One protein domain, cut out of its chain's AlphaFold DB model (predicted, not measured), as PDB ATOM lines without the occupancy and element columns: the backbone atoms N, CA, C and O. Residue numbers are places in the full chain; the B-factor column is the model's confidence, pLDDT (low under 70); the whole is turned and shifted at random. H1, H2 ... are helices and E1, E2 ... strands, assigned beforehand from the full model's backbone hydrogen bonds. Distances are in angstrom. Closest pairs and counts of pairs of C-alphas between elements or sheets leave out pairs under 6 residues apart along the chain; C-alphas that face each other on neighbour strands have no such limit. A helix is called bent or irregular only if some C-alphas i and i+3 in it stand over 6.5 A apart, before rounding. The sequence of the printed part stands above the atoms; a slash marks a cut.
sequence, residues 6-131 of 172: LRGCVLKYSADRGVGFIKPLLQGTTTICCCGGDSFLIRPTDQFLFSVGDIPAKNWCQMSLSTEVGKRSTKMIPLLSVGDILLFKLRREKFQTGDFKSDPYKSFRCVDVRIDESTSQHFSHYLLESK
ATOM      1  N   LEU A   6     -13.758 -11.495  21.958       90.31
ATOM      2  CA  LEU A   6     -12.345 -11.732  21.708       90.31
ATOM      3  C   LEU A   6     -12.173 -12.665  20.517       90.31
ATOM      4  O   LEU A   6     -13.052 -13.466  20.201       90.31
ATOM      5  N   ARG A   7     -11.004 -12.570  19.890       92.62
ATOM      6  CA  ARG A   7     -10.548 -13.453  18.820       92.62
ATOM      7  C   ARG A   7      -9.373 -14.270  19.340       92.62
ATOM      8  O   ARG A   7      -8.537 -13.739  20.070       92.62
ATOM      9  N   GLY A   8      -9.304 -15.548  19.000       92.88
ATOM     10  CA  GLY A   8      -8.254 -16.444  19.476       92.88
ATOM     11  C   GLY A   8      -8.039 -17.631  18.556       92.88
ATOM     12  O   GLY A   8      -8.899 -17.928  17.738       92.88
ATOM     13  N   CYS A   9      -6.901 -18.303  18.690       92.38
ATOM     14  CA  CYS A   9      -6.592 -19.515  17.942       92.38
ATOM     15  C   CYS A   9      -6.780 -20.771  18.799       92.38
ATOM     16  O   CYS A   9      -6.481 -20.778  19.998       92.38
ATOM     17  N   VAL A  10      -7.258 -21.850  18.181       89.56
ATOM     18  CA  VAL A  10      -7.333 -23.172  18.807       89.56
ATOM     19  C   VAL A  10      -5.916 -23.697  19.017       89.56
ATOM     20  O   VAL A  10      -5.161 -23.870  18.065       89.56
ATOM     21  N   LEU A  11      -5.553 -23.972  20.269       89.06
ATOM     22  CA  LEU A  11      -4.275 -24.601  20.607       89.06
ATOM     23  C   LEU A  11      -4.362 -26.121  20.568       89.06
ATOM     24  O   LEU A  11      -3.450 -26.789  20.093       89.06
ATOM     25  N   LYS A  12      -5.442 -26.659  21.138       89.25
ATOM     26  CA  LYS A  12      -5.721 -28.090  21.238       89.25
ATOM     27  C   LYS A  12      -7.226 -28.289  21.246       89.25
ATOM     28  O   LYS A  12      -7.941 -27.517  21.887       89.25
ATOM     29  N   TYR A  13      -7.691 -29.343  20.596       86.00
ATOM     30  CA  TYR A  13      -9.093 -29.731  20.595       86.00
ATOM     31  C   TYR A  13      -9.210 -31.254  20.617       86.00
ATOM     32  O   TYR A  13      -8.517 -31.946  19.879       86.00
ATOM     33  N   SER A  14     -10.077 -31.770  21.486       83.38
ATOM     34  CA  SER A  14     -10.461 -33.177  21.510       83.38
ATOM     35  C   SER A  14     -11.928 -33.282  21.127       83.38
ATOM     36  O   SER A  14     -12.806 -32.923  21.915       83.38
ATOM     37  N   ALA A  15     -12.183 -33.805  19.928       81.50
ATOM     38  CA  ALA A  15     -13.531 -34.078  19.440       81.50
ATOM     39  C   ALA A  15     -14.264 -35.099  20.326       81.50
ATOM     40  O   ALA A  15     -15.421 -34.880  20.678       81.50
ATOM     41  N   ASP A  16     -13.564 -36.143  20.784       78.31
ATOM     42  CA  ASP A  16     -14.119 -37.173  21.675       78.31
ATOM     43  C   ASP A  16     -14.622 -36.605  23.005       78.31
ATOM     44  O   ASP A  16     -15.677 -36.997  23.503       78.31
ATOM     45  N   ARG A  17     -13.867 -35.672  23.596       79.00
ATOM     46  CA  ARG A  17     -14.235 -35.038  24.870       79.00
ATOM     47  C   ARG A  17     -15.081 -33.781  24.681       79.00
ATOM     48  O   ARG A  17     -15.615 -33.260  25.656       79.00
ATOM     49  N   GLY A  18     -15.180 -33.269  23.455       78.25
ATOM     50  CA  GLY A  18     -15.869 -32.022  23.141       78.25
ATOM     51  C   GLY A  18     -15.295 -30.815  23.886       78.25
ATOM     52  O   GLY A  18     -16.052 -29.919  24.260       78.25
ATOM     53  N   VAL A  19     -13.983 -30.799  24.136       82.69
ATOM     54  CA  VAL A  19     -13.290 -29.711  24.843       82.69
ATOM     55  C   VAL A  19     -12.013 -29.320  24.120       82.69
ATOM     56  O   VAL A  19     -11.350 -30.148  23.493       82.69
ATOM     57  N   GLY A  20     -11.644 -28.053  24.239       86.75
ATOM     58  CA  GLY A  20     -10.394 -27.542  23.709       86.75
ATOM     59  C   GLY A  20      -9.914 -26.302  24.445       86.75
ATOM     60  O   GLY A  20     -10.561 -25.812  25.370       86.75
ATOM     61  N   PHE A  21      -8.767 -25.797  24.010       89.69
ATOM     62  CA  PHE A  21      -8.154 -24.586  24.540       89.69
ATOM     63  C   PHE A  21      -7.991 -23.546  23.439       89.69
ATOM     64  O   PHE A  21      -7.519 -23.863  22.345       89.69
ATOM     65  N   ILE A  22      -8.351 -22.304  23.751       91.38
ATOM     66  CA  ILE A  22      -8.169 -21.139  22.885       91.38
ATOM     67  C   ILE A  22      -7.107 -20.233  23.497       91.38
ATOM     68  O   ILE A  22      -7.160 -19.917  24.689       91.38
ATOM     69  N   LYS A  23      -6.173 -19.778  22.667       92.75
ATOM     70  CA  LYS A  23      -5.240 -18.700  22.992       92.75
ATOM     71  C   LYS A  23      -5.747 -17.394  22.385       92.75
ATOM     72  O   LYS A  23      -5.995 -17.362  21.180       92.75
ATOM     73  N   PRO A  24      -5.901 -16.313  23.161       92.25
ATOM     74  CA  PRO A  24      -6.373 -15.044  22.632       92.25
ATOM     75  C   PRO A  24      -5.314 -14.424  21.701       92.25
ATOM     76  O   PRO A  24      -4.116 -14.444  21.985       92.25
ATOM     77  N   LEU A  25      -5.758 -13.842  20.588       91.56
ATOM     78  CA  LEU A  25      -4.917 -13.083  19.665       91.56
ATOM     79  C   LEU A  25      -4.897 -11.618  20.112       91.56
ATOM     80  O   LEU A  25      -5.735 -10.817  19.701       91.56
ATOM     81  N   LEU A  26      -3.951 -11.282  20.990       89.69
ATOM     82  CA  LEU A  26      -3.782  -9.940  21.554       89.69
ATOM     83  C   LEU A  26      -2.366  -9.425  21.288       89.69
ATOM     84  O   LEU A  26      -1.404 -10.184  21.372       89.69
ATOM     85  N   GLN A  27      -2.234  -8.124  21.015       86.50
ATOM     86  CA  GLN A  27      -0.928  -7.466  20.853       86.50
ATOM     87  C   GLN A  27      -0.203  -7.249  22.191       86.50
ATOM     88  O   GLN A  27       1.018  -7.139  22.225       86.50
ATOM     89  N   GLY A  28      -0.945  -7.206  23.297       86.75
ATOM     90  CA  GLY A  28      -0.423  -6.991  24.640       86.75
ATOM     91  C   GLY A  28      -1.452  -7.371  25.697       86.75
ATOM     92  O   GLY A  28      -2.499  -7.938  25.380       86.75
ATOM     93  N   THR A  29      -1.145  -7.084  26.961       87.06
ATOM     94  CA  THR A  29      -2.095  -7.296  28.056       87.06
ATOM     95  C   THR A  29      -3.286  -6.354  27.896       87.06
ATOM     96  O   THR A  29      -3.108  -5.138  27.838       87.06
ATOM     97  N   THR A  30      -4.493  -6.912  27.867       85.75
ATOM     98  CA  THR A  30      -5.735  -6.173  27.636       85.75
ATOM     99  C   THR A  30      -6.684  -6.363  28.805       85.75
ATOM    100  O   THR A  30      -6.922  -7.487  29.246       85.75
ATOM    101  N   THR A  31      -7.267  -5.268  29.285       85.25
ATOM    102  CA  THR A  31      -8.338  -5.322  30.278       85.25
ATOM    103  C   THR A  31      -9.672  -5.572  29.585       85.25
ATOM    104  O   THR A  31     -10.074  -4.798  28.717       85.25
ATOM    105  N   ILE A  32     -10.382  -6.628  29.976       81.69
ATOM    106  CA  ILE A  32     -11.755  -6.884  29.537       81.69
ATOM    107  C   ILE A  32     -12.741  -6.665  30.677       81.69
ATOM    108  O   ILE A  32     -12.456  -6.990  31.827       81.69
ATOM    109  N   CYS A  33     -13.928  -6.158  30.354       72.88
ATOM    110  CA  CYS A  33     -15.034  -6.095  31.301       72.88
ATOM    111  C   CYS A  33     -15.922  -7.324  31.118       72.88
ATOM    112  O   CYS A  33     -16.400  -7.586  30.010       72.88
ATOM    113  N   CYS A  34     -16.181  -8.063  32.196       65.00
ATOM    114  CA  CYS A  34     -17.167  -9.140  32.161       65.00
ATOM    115  C   CYS A  34     -18.530  -8.659  32.663       65.00
ATOM    116  O   CYS A  34     -18.680  -7.609  33.294       65.00
ATOM    117  N   CYS A  35     -19.553  -9.473  32.401       56.94
ATOM    118  CA  CYS A  35     -20.878  -9.293  32.981       56.94
ATOM    119  C   CYS A  35     -20.769  -9.268  34.517       56.94
ATOM    120  O   CYS A  35     -20.353 -10.260  35.110       56.94
ATOM    121  N   GLY A  36     -21.140  -8.144  35.140       58.41
ATOM    122  CA  GLY A  36     -21.051  -7.946  36.593       58.41
ATOM    123  C   GLY A  36     -20.240  -6.725  37.037       58.41
ATOM    124  O   GLY A  36     -20.227  -6.436  38.223       58.41
ATOM    125  N   GLY A  37     -19.604  -5.993  36.113       62.34
ATOM    126  CA  GLY A  37     -18.857  -4.765  36.428       62.34
ATOM    127  C   GLY A  37     -17.390  -4.996  36.804       62.34
ATOM    128  O   GLY A  37     -16.617  -4.043  36.839       62.34
ATOM    129  N   ASP A  38     -16.989  -6.251  36.997       67.56
ATOM    130  CA  ASP A  38     -15.591  -6.622  37.187       67.56
ATOM    131  C   ASP A  38     -14.800  -6.491  35.873       67.56
ATOM    132  O   ASP A  38     -15.275  -6.856  34.787       67.56
ATOM    133  N   SER A  39     -13.561  -6.013  35.995       75.06
ATOM    134  CA  SER A  39     -12.594  -5.952  34.903       75.06
ATOM    135  C   SER A  39     -11.395  -6.852  35.191       75.06
ATOM    136  O   SER A  39     -10.973  -6.992  36.340       75.06
ATOM    137  N   PHE A  40     -10.865  -7.495  34.153       78.06
ATOM    138  CA  PHE A  40      -9.804  -8.489  34.281       78.06
ATOM    139  C   PHE A  40      -8.740  -8.289  33.219       78.06
ATOM    140  O   PHE A  40      -9.049  -7.969  32.073       78.06
ATOM    141  N   LEU A  41      -7.490  -8.521  33.604       84.94
ATOM    142  CA  LEU A  41      -6.346  -8.477  32.706       84.94
ATOM    143  C   LEU A  41      -6.182  -9.828  32.014       84.94
ATOM    144  O   LEU A  41      -6.072 -10.855  32.681       84.94
ATOM    145  N   ILE A  42      -6.124  -9.804  30.688       86.56
ATOM    146  CA  ILE A  42      -5.812 -10.959  29.849       86.56
ATOM    147  C   ILE A  42      -4.495 -10.705  29.154       86.56
ATOM    148  O   ILE A  42      -4.308  -9.662  28.528       86.56
ATOM    149  N   ARG A  43      -3.598 -11.679  29.219       88.94
ATOM    150  CA  ARG A  43      -2.312 -11.651  28.531       88.94
ATOM    151  C   ARG A  43      -2.374 -12.485  27.249       88.94
ATOM    152  O   ARG A  43      -3.101 -13.477  27.195       88.94
ATOM    153  N   PRO A  44      -1.537 -12.175  26.246       87.62
ATOM    154  CA  PRO A  44      -1.432 -12.981  25.026       87.62
ATOM    155  C   PRO A  44      -1.018 -14.444  25.265       87.62
ATOM    156  O   PRO A  44      -1.197 -15.294  24.399       87.62
ATOM    157  N   THR A  45      -0.415 -14.744  26.418       88.31
ATOM    158  CA  THR A  45       0.033 -16.089  26.808       88.31
ATOM    159  C   THR A  45      -1.037 -16.913  27.513       88.31
ATOM    160  O   THR A  45      -0.827 -18.109  27.711       88.31
ATOM    161  N   ASP A  46      -2.140 -16.290  27.931       87.25
ATOM    162  CA  ASP A  46      -3.191 -16.979  28.672       87.25
ATOM    163  C   ASP A  46      -3.927 -17.974  27.759       87.25
ATOM    164  O   ASP A  46      -3.929 -17.853  26.531       87.25
ATOM    165  N   GLN A  47      -4.531 -18.996  28.360       89.25
ATOM    166  CA  GLN A  47      -5.243 -20.052  27.644       89.25
ATOM    167  C   GLN A  47      -6.583 -20.284  28.316       89.25
ATOM    168  O   GLN A  47      -6.664 -20.368  29.541       89.25
ATOM    169  N   PHE A  48      -7.626 -20.417  27.508       88.56
ATOM    170  CA  PHE A  48      -8.987 -20.527  28.005       88.56
ATOM    171  C   PHE A  48      -9.640 -21.805  27.507       88.56
ATOM    172  O   PHE A  48      -9.583 -22.130  26.321       88.56
ATOM    173  N   LEU A  49     -10.266 -22.524  28.435       88.06
ATOM    174  CA  LEU A  49     -11.026 -23.726  28.134       88.06
ATOM    175  C   LEU A  49     -12.326 -23.346  27.416       88.06
ATOM    176  O   LEU A  49     -13.026 -22.417  27.826       88.06
ATOM    177  N   PHE A  50     -12.679 -24.113  26.391       86.75
ATOM    178  CA  PHE A  50     -14.007 -24.099  25.791       86.75
ATOM    179  C   PHE A  50     -14.552 -25.519  25.669       86.75
ATOM    180  O   PHE A  50     -13.795 -26.481  25.516       86.75
ATOM    181  N   SER A  51     -15.874 -25.645  25.705       85.12
ATOM    182  CA  SER A  51     -16.577 -26.868  25.337       85.12
ATOM    183  C   SER A  51     -17.382 -26.651  24.060       85.12
ATOM    184  O   SER A  51     -17.817 -25.543  23.760       85.12
ATOM    185  N   VAL A  52     -17.657 -27.731  23.332       79.44
ATOM    186  CA  VAL A  52     -18.589 -27.724  22.195       79.44
ATOM    187  C   VAL A  52     -19.978 -27.223  22.607       79.44
ATOM    188  O   VAL A  52     -20.653 -26.582  21.810       79.44
ATOM    189  N   GLY A  53     -20.390 -27.442  23.862       77.44
ATOM    190  CA  GLY A  53     -21.652 -26.903  24.385       77.44
ATOM    191  C   GLY A  53     -21.700 -25.371  24.462       77.44
ATOM    192  O   GLY A  53     -22.785 -24.801  24.534       77.44
ATOM    193  N   ASP A  54     -20.545 -24.700  24.417       78.44
ATOM    194  CA  ASP A  54     -20.445 -23.237  24.428       78.44
ATOM    195  C   ASP A  54     -20.580 -22.620  23.025       78.44
ATOM    196  O   ASP A  54     -20.613 -21.392  22.892       78.44
ATOM    197  N   ILE A  55     -20.664 -23.458  21.985       74.69
ATOM    198  CA  ILE A  55     -20.912 -23.055  20.601       74.69
ATOM    199  C   ILE A  55     -22.434 -22.949  20.414       74.69
ATOM    200  O   ILE A  55     -23.138 -23.956  20.530       74.69
ATOM    201  N   PRO A  56     -22.984 -21.748  20.161       67.06
ATOM    202  CA  PRO A  56     -24.421 -21.536  20.156       67.06
ATOM    203  C   PRO A  56     -25.102 -22.295  19.017       67.06
ATOM    204  O   PRO A  56     -24.667 -22.268  17.866       67.06
ATOM    205  N   ALA A  57     -26.269 -22.858  19.334       54.34
ATOM    206  CA  ALA A  57     -27.080 -23.641  18.409       54.34
ATOM    207  C   ALA A  57     -27.525 -22.896  17.145       54.34
ATOM    208  O   ALA A  57     -27.885 -23.533  16.170       54.34
ATOM    209  N   LYS A  58     -27.498 -21.556  17.118       52.03
ATOM    210  CA  LYS A  58     -27.813 -20.783  15.903       52.03
ATOM    211  C   LYS A  58     -26.775 -20.947  14.786       52.03
ATOM    212  O   LYS A  58     -27.114 -20.702  13.637       52.03
ATOM    213  N   ASN A  59     -25.558 -21.386  15.116       49.69
ATOM    214  CA  ASN A  59     -24.552 -21.799  14.136       49.69
ATOM    215  C   ASN A  59     -24.725 -23.271  13.719       49.69
ATOM    216  O   ASN A  59     -24.083 -23.729  12.777       49.69
ATOM    217  N   TRP A  60     -25.587 -24.022  14.414       52.22
ATOM    218  CA  TRP A  60     -26.119 -25.279  13.909       52.22
ATOM    219  C   TRP A  60     -27.242 -24.880  12.963       52.22
ATOM    220  O   TRP A  60     -28.254 -24.339  13.403       52.22
ATOM    221  N   CYS A  61     -27.068 -25.085  11.658       39.19
ATOM    222  CA  CYS A  61     -28.196 -25.022  10.737       39.19
ATOM    223  C   CYS A  61     -29.364 -25.806  11.352       39.19
ATOM    224  O   CYS A  61     -29.279 -27.015  11.545       39.19
ATOM    225  N   GLN A  62     -30.386 -25.052  11.747       38.34
ATOM    226  CA  GLN A  62     -31.751 -25.435  12.059       38.34
ATOM    227  C   GLN A  62     -32.030 -26.942  11.934       38.34
ATOM    228  O   GLN A  62     -32.385 -27.416  10.864       38.34
ATOM    229  N   MET A  63     -31.938 -27.696  13.031       42.53
ATOM    230  CA  MET A  63     -32.676 -28.955  13.153       42.53
ATOM    231  C   MET A  63     -32.948 -29.264  14.623       42.53
ATOM    232  O   MET A  63     -32.115 -29.773  15.369       42.53
ATOM    233  N   SER A  64     -34.154 -28.883  15.035       33.31
ATOM    234  CA  SER A  64     -34.789 -29.281  16.280       33.31
ATOM    235  C   SER A  64     -34.837 -30.803  16.395       33.31
ATOM    236  O   SER A  64     -35.318 -31.490  15.492       33.31
ATOM    237  N   LEU A  65     -34.371 -31.295  17.539       36.56
ATOM    238  CA  LEU A  65     -34.541 -32.656  18.030       36.56
ATOM    239  C   LEU A  65     -36.027 -33.045  18.011       36.56
ATOM    240  O   LEU A  65     -36.805 -32.536  18.815       36.56
ATOM    241  N   SER A  66     -36.417 -33.961  17.127       31.86
ATOM    242  CA  SER A  66     -37.636 -34.740  17.315       31.86
ATOM    243  C   SER A  66     -37.310 -35.944  18.198       31.86
ATOM    244  O   SER A  66     -36.592 -36.868  17.817       31.86
ATOM    245  N   THR A  67     -37.819 -35.886  19.424       34.03
ATOM    246  CA  THR A  67     -37.937 -36.995  20.372       34.03
ATOM    247  C   THR A  67     -38.850 -38.071  19.795       34.03
ATOM    248  O   THR A  67     -40.046 -38.064  20.058       34.03
ATOM    249  N   GLU A  68     -38.301 -39.004  19.023       34.84
ATOM    250  CA  GLU A  68     -38.952 -40.287  18.756       34.84
ATOM    251  C   GLU A  68     -37.933 -41.424  18.847       34.84
ATOM    252  O   GLU A  68     -36.872 -41.421  18.217       34.84
ATOM    253  N   VAL A  69     -38.268 -42.387  19.701       37.47
ATOM    254  CA  VAL A  69     -37.502 -43.588  20.030       37.47
ATOM    255  C   VAL A  69     -37.178 -44.356  18.744       37.47
ATOM    256  O   VAL A  69     -38.079 -44.825  18.057       37.47
ATOM    257  N   GLY A  70     -35.886 -44.481  18.414       39.25
ATOM    258  CA  GLY A  70     -35.401 -45.345  17.326       39.25
ATOM    259  C   GLY A  70     -34.566 -44.683  16.222       39.25
ATOM    260  O   GLY A  70     -34.076 -45.393  15.345       39.25
ATOM    261  N   LYS A  71     -34.343 -43.361  16.233       41.66
ATOM    262  CA  LYS A  71     -33.509 -42.690  15.213       41.66
ATOM    263  C   LYS A  71     -32.085 -42.416  15.713       41.66
ATOM    264  O   LYS A  71     -31.885 -41.879  16.797       41.66
ATOM    265  N   ARG A  72     -31.096 -42.811  14.896       51.22
ATOM    266  CA  ARG A  72     -29.652 -42.529  15.052       51.22
ATOM    267  C   ARG A  72     -29.431 -41.063  15.450       51.22
ATOM    268  O   ARG A  72     -30.080 -40.191  14.877       51.22
ATOM    269  N   SER A  73     -28.513 -40.793  16.384       53.22
ATOM    270  CA  SER A  73     -28.212 -39.417  16.793       53.22
ATOM    271  C   SER A  73     -27.780 -38.585  15.577       53.22
ATOM    272  O   SER A  73     -26.864 -38.938  14.834       53.22
ATOM    273  N   THR A  74     -28.469 -37.466  15.354       62.59
ATOM    274  CA  THR A  74     -28.128 -36.441  14.350       62.59
ATOM    275  C   THR A  74     -27.211 -35.371  14.938       62.59
ATOM    276  O   THR A  74     -27.155 -34.240  14.458       62.59
ATOM    277  N   LYS A  75     -26.499 -35.706  16.017       72.44
ATOM    278  CA  LYS A  75     -25.593 -34.788  16.692       72.44
ATOM    279  C   LYS A  75     -24.402 -34.503  15.781       72.44
ATOM    280  O   LYS A  75     -23.809 -35.422  15.221       72.44
ATOM    281  N   MET A  76     -24.075 -33.226  15.629       75.50
ATOM    282  CA  MET A  76     -22.932 -32.759  14.851       75.50
ATOM    283  C   MET A  76     -21.764 -32.475  15.797       75.50
ATOM    284  O   MET A  76     -21.933 -31.823  16.827       75.50
ATOM    285  N   ILE A  77     -20.584 -32.967  15.447       76.31
ATOM    286  CA  ILE A  77     -19.321 -32.734  16.140       76.31
ATOM    287  C   ILE A  77     -18.542 -31.707  15.320       76.31
ATOM    288  O   ILE A  77     -18.300 -31.969  14.141       76.31
ATOM    289  N   PRO A  78     -18.165 -30.551  15.889       78.06
ATOM    290  CA  PRO A  78     -17.349 -29.594  15.164       78.06
ATOM    291  C   PRO A  78     -15.953 -30.171  14.925       78.06
ATOM    292  O   PRO A  78     -15.337 -30.730  15.829       78.06
ATOM    293  N   LEU A  79     -15.452 -30.019  13.706       79.25
ATOM    294  CA  LEU A  79     -14.072 -30.323  13.359       79.25
ATOM    295  C   LEU A  79     -13.281 -29.025  13.472       79.25
ATOM    296  O   LEU A  79     -13.410 -28.141  12.630       79.25
ATOM    297  N   LEU A  80     -12.515 -28.905  14.555       82.38
ATOM    298  CA  LEU A  80     -11.643 -27.765  14.809       82.38
ATOM    299  C   LEU A  80     -10.193 -28.220  14.696       82.38
ATOM    300  O   LEU A  80      -9.767 -29.140  15.399       82.38
ATOM    301  N   SER A  81      -9.444 -27.558  13.827       83.69
ATOM    302  CA  SER A  81      -8.014 -27.768  13.648       83.69
ATOM    303  C   SER A  81      -7.219 -26.858  14.576       83.69
ATOM    304  O   SER A  81      -7.659 -25.776  14.970       83.69
ATOM    305  N   VAL A  82      -6.007 -27.284  14.930       86.25
ATOM    306  CA  VAL A  82      -5.057 -26.402  15.617       86.25
ATOM    307  C   VAL A  82      -4.725 -25.229  14.695       86.25
ATOM    308  O   VAL A  82      -4.408 -25.426  13.527       86.25
ATOM    309  N   GLY A  83      -4.793 -24.011  15.231       86.94
ATOM    310  CA  GLY A  83      -4.611 -22.774  14.474       86.94
ATOM    311  C   GLY A  83      -5.909 -22.136  13.980       86.94
ATOM    312  O   GLY A  83      -5.881 -20.945  13.668       86.94
ATOM    313  N   ASP A  84      -7.039 -22.856  13.991       86.25
ATOM    314  CA  ASP A  84      -8.336 -22.283  13.620       86.25
ATOM    315  C   ASP A  84      -8.663 -21.081  14.495       86.25
ATOM    316  O   ASP A  84      -8.424 -21.082  15.709       86.25
ATOM    317  N   ILE A  85      -9.230 -20.050  13.877       89.31
ATOM    318  CA  ILE A  85      -9.568 -18.822  14.579       89.31
ATOM    319  C   ILE A  85     -11.018 -18.871  15.037       89.31
ATOM    320  O   ILE A  85     -11.943 -19.063  14.248       89.31
ATOM    321  N   LEU A  86     -11.207 -18.661  16.336       89.38
ATOM    322  CA  LEU A  86     -12.498 -18.613  16.996       89.38
ATOM    323  C   LEU A  86     -12.743 -17.228  17.595       89.38
ATOM    324  O   LEU A  86     -11.849 -16.585  18.149       89.38
ATOM    325  N   LEU A  87     -13.996 -16.800  17.529       91.50
ATOM    326  CA  LEU A  87     -14.530 -15.668  18.266       91.50
ATOM    327  C   LEU A  87     -15.203 -16.183  19.534       91.50
ATOM    328  O   LEU A  87     -15.968 -17.140  19.480       91.50
ATOM    329  N   PHE A  88     -14.954 -15.558  20.676       90.38
ATOM    330  CA  PHE A  88     -15.495 -16.015  21.953       90.38
ATOM    331  C   PHE A  88     -15.683 -14.859  22.930       90.38
ATOM    332  O   PHE A  88     -15.129 -13.774  22.770       90.38
ATOM    333  N   LYS A  89     -16.469 -15.095  23.974       89.19
ATOM    334  CA  LYS A  89     -16.556 -14.232  25.155       89.19
ATOM    335  C   LYS A  89     -16.029 -14.995  26.355       89.19
ATOM    336  O   LYS A  89     -16.021 -16.221  26.360       89.19
ATOM    337  N   LEU A  90     -15.624 -14.276  27.392       85.94
ATOM    338  CA  LEU A  90     -15.197 -14.894  28.641       85.94
ATOM    339  C   LEU A  90     -16.256 -14.718  29.715       85.94
ATOM    340  O   LEU A  90     -16.788 -13.624  29.927       85.94
ATOM    341  N   ARG A  91     -16.545 -15.817  30.407       80.56
ATOM    342  CA  ARG A  91     -17.406 -15.848  31.581       80.56
ATOM    343  C   ARG A  91     -16.608 -16.372  32.762       80.56
ATOM    344  O   ARG A  91     -15.919 -17.382  32.650       80.56
ATOM    345  N   ARG A  92     -16.733 -15.694  33.902       77.06
ATOM    346  CA  ARG A  92     -16.167 -16.168  35.161       77.06
ATOM    347  C   ARG A  92     -16.963 -17.378  35.648       77.06
ATOM    348  O   ARG A  92     -18.181 -17.286  35.814       77.06
ATOM    349  N   GLU A  93     -16.285 -18.489  35.881       72.69
ATOM    350  CA  GLU A  93     -16.857 -19.718  36.422       72.69
ATOM    351  C   GLU A  93     -16.337 -19.902  37.854       72.69
ATOM    352  O   GLU A  93     -15.136 -19.846  38.123       72.69
ATOM    353  N   LYS A  94     -17.263 -20.026  38.812       60.84
ATOM    354  CA  LYS A  94     -16.922 -20.307  40.211       60.84
ATOM    355  C   LYS A  94     -16.747 -21.817  40.343       60.84
ATOM    356  O   LYS A  94     -17.732 -22.525  40.525       60.84
ATOM    357  N   PHE A  95     -15.516 -22.303  40.234       57.28
ATOM    358  CA  PHE A  95     -15.214 -23.700  40.536       57.28
ATOM    359  C   PHE A  95     -15.436 -23.945  42.031       57.28
ATOM    360  O   PHE A  95     -14.925 -23.194  42.865       57.28
ATOM    361  N   GLN A  96     -16.241 -24.955  42.376       49.78
ATOM    362  CA  GLN A  96     -16.371 -25.390  43.764       49.78
ATOM    363  C   GLN A  96     -15.072 -26.082  44.180       49.78
ATOM    364  O   GLN A  96     -14.516 -26.900  43.450       49.78
ATOM    365  N   THR A  97     -14.564 -25.690  45.343       41.50
ATOM    366  CA  THR A  97     -13.290 -26.121  45.911       41.50
ATOM    367  C   THR A  97     -13.298 -27.637  46.142       41.50
ATOM    368  O   THR A  97     -13.831 -28.116  47.137       41.50
ATOM    369  N   GLY A  98     -12.723 -28.391  45.209       47.75
ATOM    370  CA  GLY A  98     -12.622 -29.853  45.265       47.75
ATOM    371  C   GLY A  98     -11.825 -30.406  44.088       47.75
ATOM    372  O   GLY A  98     -10.953 -31.251  44.274       47.75
ATOM    373  N   ASP A  99     -12.004 -29.808  42.911       47.06
ATOM    374  CA  ASP A  99     -11.307 -30.212  41.697       47.06
ATOM    375  C   ASP A  99     -10.173 -29.227  41.376       47.06
ATOM    376  O   ASP A  99     -10.393 -28.099  40.944       47.06
ATOM    377  N   PHE A 100      -8.936 -29.684  41.573       43.62
ATOM    378  CA  PHE A 100      -7.672 -29.038  41.187       43.62
ATOM    379  C   PHE A 100      -7.241 -27.813  42.012       43.62
ATOM    380  O   PHE A 100      -7.650 -26.673  41.795       43.62
ATOM    381  N   LYS A 101      -6.279 -28.047  42.913       39.75
ATOM    382  CA  LYS A 101      -5.539 -26.994  43.615       39.75
ATOM    383  C   LYS A 101      -4.817 -26.069  42.614       39.75
ATOM    384  O   LYS A 101      -4.200 -26.530  41.658       39.75
ATOM    385  N   SER A 102      -4.915 -24.770  42.907       41.75
ATOM    386  CA  SER A 102      -4.011 -23.675  42.520       41.75
ATOM    387  C   SER A 102      -3.787 -23.406  41.027       41.75
ATOM    388  O   SER A 102      -2.706 -23.674  40.512       41.75
ATOM    389  N   ASP A 103      -4.745 -22.749  40.369       47.28
ATOM    390  CA  ASP A 103      -4.387 -21.800  39.308       47.28
ATOM    391  C   ASP A 103      -5.439 -20.670  39.190       47.28
ATOM    392  O   ASP A 103      -6.589 -20.951  38.844       47.28
ATOM    393  N   PRO A 104      -5.118 -19.396  39.499       47.91
ATOM    394  CA  PRO A 104      -6.071 -18.280  39.404       47.91
ATOM    395  C   PRO A 104      -6.617 -18.050  37.980       47.91
ATOM    396  O   PRO A 104      -7.711 -17.497  37.823       47.91
ATOM    397  N   TYR A 105      -5.918 -18.542  36.951       50.22
ATOM    398  CA  TYR A 105      -6.346 -18.477  35.549       50.22
ATOM    399  C   TYR A 105      -7.451 -19.480  35.190       50.22
ATOM    400  O   TYR A 105      -8.113 -19.322  34.166       50.22
ATOM    401  N   LYS A 106      -7.744 -20.453  36.063       57.75
ATOM    402  CA  LYS A 106      -8.857 -21.396  35.875       57.75
ATOM    403  C   LYS A 106     -10.225 -20.794  36.153       57.75
ATOM    404  O   LYS A 106     -11.205 -21.486  35.980       57.75
ATOM    405  N   SER A 107     -10.339 -19.532  36.563       67.12
ATOM    406  CA  SER A 107     -11.638 -18.931  36.899       67.12
ATOM    407  C   SER A 107     -12.465 -18.472  35.690       67.12
ATOM    408  O   SER A 107     -13.540 -17.906  35.887       67.12
ATOM    409  N   PHE A 108     -12.004 -18.712  34.457       76.81
ATOM    410  CA  PHE A 108     -12.679 -18.268  33.237       76.81
ATOM    411  C   PHE A 108     -12.852 -19.386  32.217       76.81
ATOM    412  O   PHE A 108     -11.943 -20.176  31.961       76.81
ATOM    413  N   ARG A 109     -14.020 -19.376  31.582       84.69
ATOM    414  CA  ARG A 109     -14.389 -20.270  30.492       84.69
ATOM    415  C   ARG A 109     -14.876 -19.458  29.298       84.69
ATOM    416  O   ARG A 109     -15.533 -18.421  29.458       84.69
ATOM    417  N   CYS A 110     -14.548 -19.931  28.104       87.88
ATOM    418  CA  CYS A 110     -15.067 -19.377  26.864       87.88
ATOM    419  C   CYS A 110     -16.559 -19.689  26.718       87.88
ATOM    420  O   CYS A 110     -16.989 -20.818  26.929       87.88
ATOM    421  N   VAL A 111     -17.342 -18.694  26.314       87.75
ATOM    422  CA  VAL A 111     -18.775 -18.811  26.019       87.75
ATOM    423  C   VAL A 111     -19.099 -18.123  24.697       87.75
ATOM    424  O   VAL A 111     -18.360 -17.231  24.277       87.75
ATOM    425  N   ASP A 112     -20.217 -18.498  24.066       86.12
ATOM    426  CA  ASP A 112     -20.642 -17.947  22.765       86.12
ATOM    427  C   ASP A 112     -19.520 -18.083  21.719       86.12
ATOM    428  O   ASP A 112     -19.146 -17.122  21.049       86.12
ATOM    429  N   VAL A 113     -18.932 -19.282  21.660       87.19
ATOM    430  CA  VAL A 113     -17.780 -19.593  20.810       87.19
ATOM    431  C   VAL A 113     -18.249 -19.789  19.373       87.19
ATOM    432  O   VAL A 113     -19.174 -20.551  19.114       87.19
ATOM    433  N   ARG A 114     -17.621 -19.106  18.420       86.94
ATOM    434  CA  ARG A 114     -17.976 -19.147  16.996       86.94
ATOM    435  C   ARG A 114     -16.726 -19.276  16.150       86.94
ATOM    436  O   ARG A 114     -15.691 -18.730  16.510       86.94
ATOM    437  N   ILE A 115     -16.832 -19.976  15.031       83.25
ATOM    438  CA  ILE A 115     -15.745 -20.067  14.056       83.25
ATOM    439  C   ILE A 115     -15.687 -18.744  13.290       83.25
ATOM    440  O   ILE A 115     -16.726 -18.191  12.932       83.25
ATOM    441  N   ASP A 116     -14.485 -18.208  13.096       82.19
ATOM    442  CA  ASP A 116     -14.277 -17.016  12.280       82.19
ATOM    443  C   ASP A 116     -14.250 -17.389  10.789       82.19
ATOM    444  O   ASP A 116     -13.218 -17.784  10.235       82.19
ATOM    445  N   GLU A 117     -15.411 -17.243  10.146       71.69
ATOM    446  CA  GLU A 117     -15.658 -17.588   8.739       71.69
ATOM    447  C   GLU A 117     -14.754 -16.830   7.754       71.69
ATOM    448  O   GLU A 117     -14.530 -17.286   6.635       71.69
ATOM    449  N   SER A 118     -14.187 -15.687   8.161       67.94
ATOM    450  CA  SER A 118     -13.303 -14.885   7.306       67.94
ATOM    451  C   SER A 118     -11.946 -15.546   7.036       67.94
ATOM    452  O   SER A 118     -11.265 -15.195   6.073       67.94
ATOM    453  N   THR A 119     -11.552 -16.507   7.874       59.41
ATOM    454  CA  THR A 119     -10.244 -17.179   7.801       59.41
ATOM    455  C   THR A 119     -10.315 -18.664   7.474       59.41
ATOM    456  O   THR A 119      -9.290 -19.273   7.173       59.41
ATOM    457  N   SER A 120     -11.505 -19.259   7.481       54.72
ATOM    458  CA  SER A 120     -11.690 -20.670   7.160       54.72
ATOM    459  C   SER A 120     -11.762 -20.891   5.648       54.72
ATOM    460  O   SER A 120     -12.833 -20.831   5.049       54.72
ATOM    461  N   GLN A 121     -10.622 -21.172   5.016       51.84
ATOM    462  CA  GLN A 121     -10.560 -21.493   3.582       51.84
ATOM    463  C   GLN A 121     -10.899 -22.959   3.241       51.84
ATOM    464  O   GLN A 121     -10.921 -23.319   2.065       51.84
ATOM    465  N   HIS A 122     -11.211 -23.817   4.219       45.09
ATOM    466  CA  HIS A 122     -11.387 -25.252   3.982       45.09
ATOM    467  C   HIS A 122     -12.566 -25.865   4.759       45.09
ATOM    468  O   HIS A 122     -12.592 -25.818   5.978       45.09
ATOM    469  N   PHE A 123     -13.494 -26.456   3.990       49.50
ATOM    470  CA  PHE A 123     -14.331 -27.644   4.237       49.50
ATOM    471  C   PHE A 123     -15.098 -27.827   5.566       49.50
ATOM    472  O   PHE A 123     -14.579 -27.686   6.661       49.50
ATOM    473  N   SER A 124     -16.346 -28.297   5.416       54.56
ATOM    474  CA  SER A 124     -17.135 -29.108   6.361       54.56
ATOM    475  C   SER A 124     -16.745 -28.985   7.842       54.56
ATOM    476  O   SER A 124     -16.172 -29.910   8.412       54.56
ATOM    477  N   HIS A 125     -17.123 -27.884   8.493       68.44
ATOM    478  CA  HIS A 125     -16.837 -27.614   9.913       68.44
ATOM    479  C   HIS A 125     -17.401 -28.637  10.906       68.44
ATOM    480  O   HIS A 125     -17.227 -28.483  12.112       68.44
ATOM    481  N   TYR A 126     -18.121 -29.652  10.425       74.38
ATOM    482  CA  TYR A 126     -18.856 -30.587  11.250       74.38
ATOM    483  C   TYR A 126     -18.858 -31.988  10.648       74.38
ATOM    484  O   TYR A 126     -18.962 -32.173   9.433       74.38
ATOM    485  N   LEU A 127     -18.834 -32.979  11.532       77.38
ATOM    486  CA  LEU A 127     -19.057 -34.379  11.224       77.38
ATOM    487  C   LEU A 127     -20.254 -34.892  12.026       77.38
ATOM    488  O   LEU A 127     -20.436 -34.531  13.184       77.38
ATOM    489  N   LEU A 128     -21.065 -35.767  11.436       80.12
ATOM    490  CA  LEU A 128     -22.087 -36.484  12.200       80.12
ATOM    491  C   LEU A 128     -21.419 -37.371  13.256       80.12
ATOM    492  O   LEU A 128     -20.464 -38.082  12.951       80.12
ATOM    493  N   GLU A 129     -21.969 -37.393  14.466       80.06
ATOM    494  CA  GLU A 129     -21.485 -38.226  15.572       80.06
ATOM    495  C   GLU A 129     -21.437 -39.706  15.179       80.06
ATOM    496  O   GLU A 129     -20.479 -40.397  15.501       80.06
ATOM    497  N   SER A 130     -22.406 -40.184  14.393       80.44
ATOM    498  CA  SER A 130     -22.381 -41.543  13.839       80.44
ATOM    499  C   SER A 130     -21.146 -41.806  12.971       80.44
ATOM    500  O   SER A 130     -20.448 -42.789  13.196       80.44
ATOM    501  N   LYS A 131     -20.822 -40.896  12.043       83.00
ATOM    502  CA  LYS A 131     -19.621 -41.000  11.200       83.00
ATOM    503  C   LYS A 131     -18.335 -40.919  12.023       83.00
ATOM    504  O   LYS A 131     -17.382 -41.629  11.721       83.00
TER     505      LYS A 131
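AT A GLANCE: This is residues 6 to 131 of the 172 residues of an uncharacterized protein of Trypanosoma theileri (UniProt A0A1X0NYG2). One antiparallel sheet of five strands folds round on itself into a small, nearly closed barrel, with E5 and E2 facing E7 and E8, E1 as the hinge, and the edge strands E5 and E8 coming together. Two small two-stranded pieces lie off this barrel toward opposite ends of the domain, the hairpin E3 and E4 at one and the pair E6 and E9 at the other, while residues 66 to 71 and 96 to 104 stick out as loops. The printed part has 126 residues with nine named strands and one short named helix, in the order E1 E2 E3 E4 E5 E6 E7 H1 E8 E9; the large sheet has the order E5, E2, E1, E7, E8. The class is mostly strand, though under half of the residues, 53 of 126, are in named elements. The whole is only just compact, close to loose, with a radius of gyration of the C-alphas of 16.3 A and spans of 48 by 39 by 25 A.

IN THESE COORDINATES: E1, residues 6 to 14, begins at C-alpha 6 (-12.345, -11.732, 21.708), measures 21.5 A from first to last C-alpha and bends by 67 degrees at residue 11. E2, residues 19 to 24, is 16.4 A long. E3 holds residues 30 to 33, E4 residues 39 to 42 and E5 residues 48 to 51. E6, residues 76 to 78, comes before E7, residues 85 to 92, which is 21.8 A long and ends at C-alpha 92 (-16.167, -16.168, 35.161). H1, residues 104 to 107, is neither bent nor irregular, but only just: C-alphas 104 and 107 are 6.1 A apart. E8, residues 108 to 115, is 19.5 A long and bends by 66 degrees at residue 112. E9, residues 126 to 128, ends at C-alpha 128 (-22.087, -36.484, 12.200).

HOW THE PARTS SIT: E1 and E2 form a hairpin in the large sheet, with N 11 and O 21 at 2.9 A, within hydrogen-bond range. E5 is the antiparallel neighbour of E2, with N 22 and O 48 at 2.9 A. On the other side of the hinge, E7 is the antiparallel neighbour of E1, with N 8 and O 86 at 2.9 A. E8 is the antiparallel neighbour of E7, with N 87 and O 114 at 2.8 A. This is a folded sheet, one sheet bent back on itself into two leaves that face each other; it is curled and strongly twisted. Its edge strands E5 and E8 have their closest C-alphas, those of Phe 50 and Cys 110, 5.0 A apart. E3 and E4 form a second hairpin, with N 32 and O 40 at 2.8 A. E2 and E4 are only just apart, closest at 8.3 A. E6 and E9 are antiparallel neighbours, with N 77 and O 127 at 2.8 A, and both are apart from E1 and E2. H1 only grazes the large sheet, with its residues 105 to 107. H1 is too short for any O i to N i+4 pair, and its one O i to N i+3 pair is not within range.

THE WHOLE: The two C-alphas farthest apart are those of Gly 28 and Gly 70, at 52.4 A. Without the stretches that stand free, residues 66 to 71 and 96 to 104, the body spans 44 by 30 by 22 A. The printed part has no cut. The links E5 to E6, with 24 residues, and E7 to H1, with 11, are long. The mean pLDDT of the printed part is 71.8, and 46 residues are under 70: 34 to 38, 56 to 74, 94 to 107 and 118 to 125.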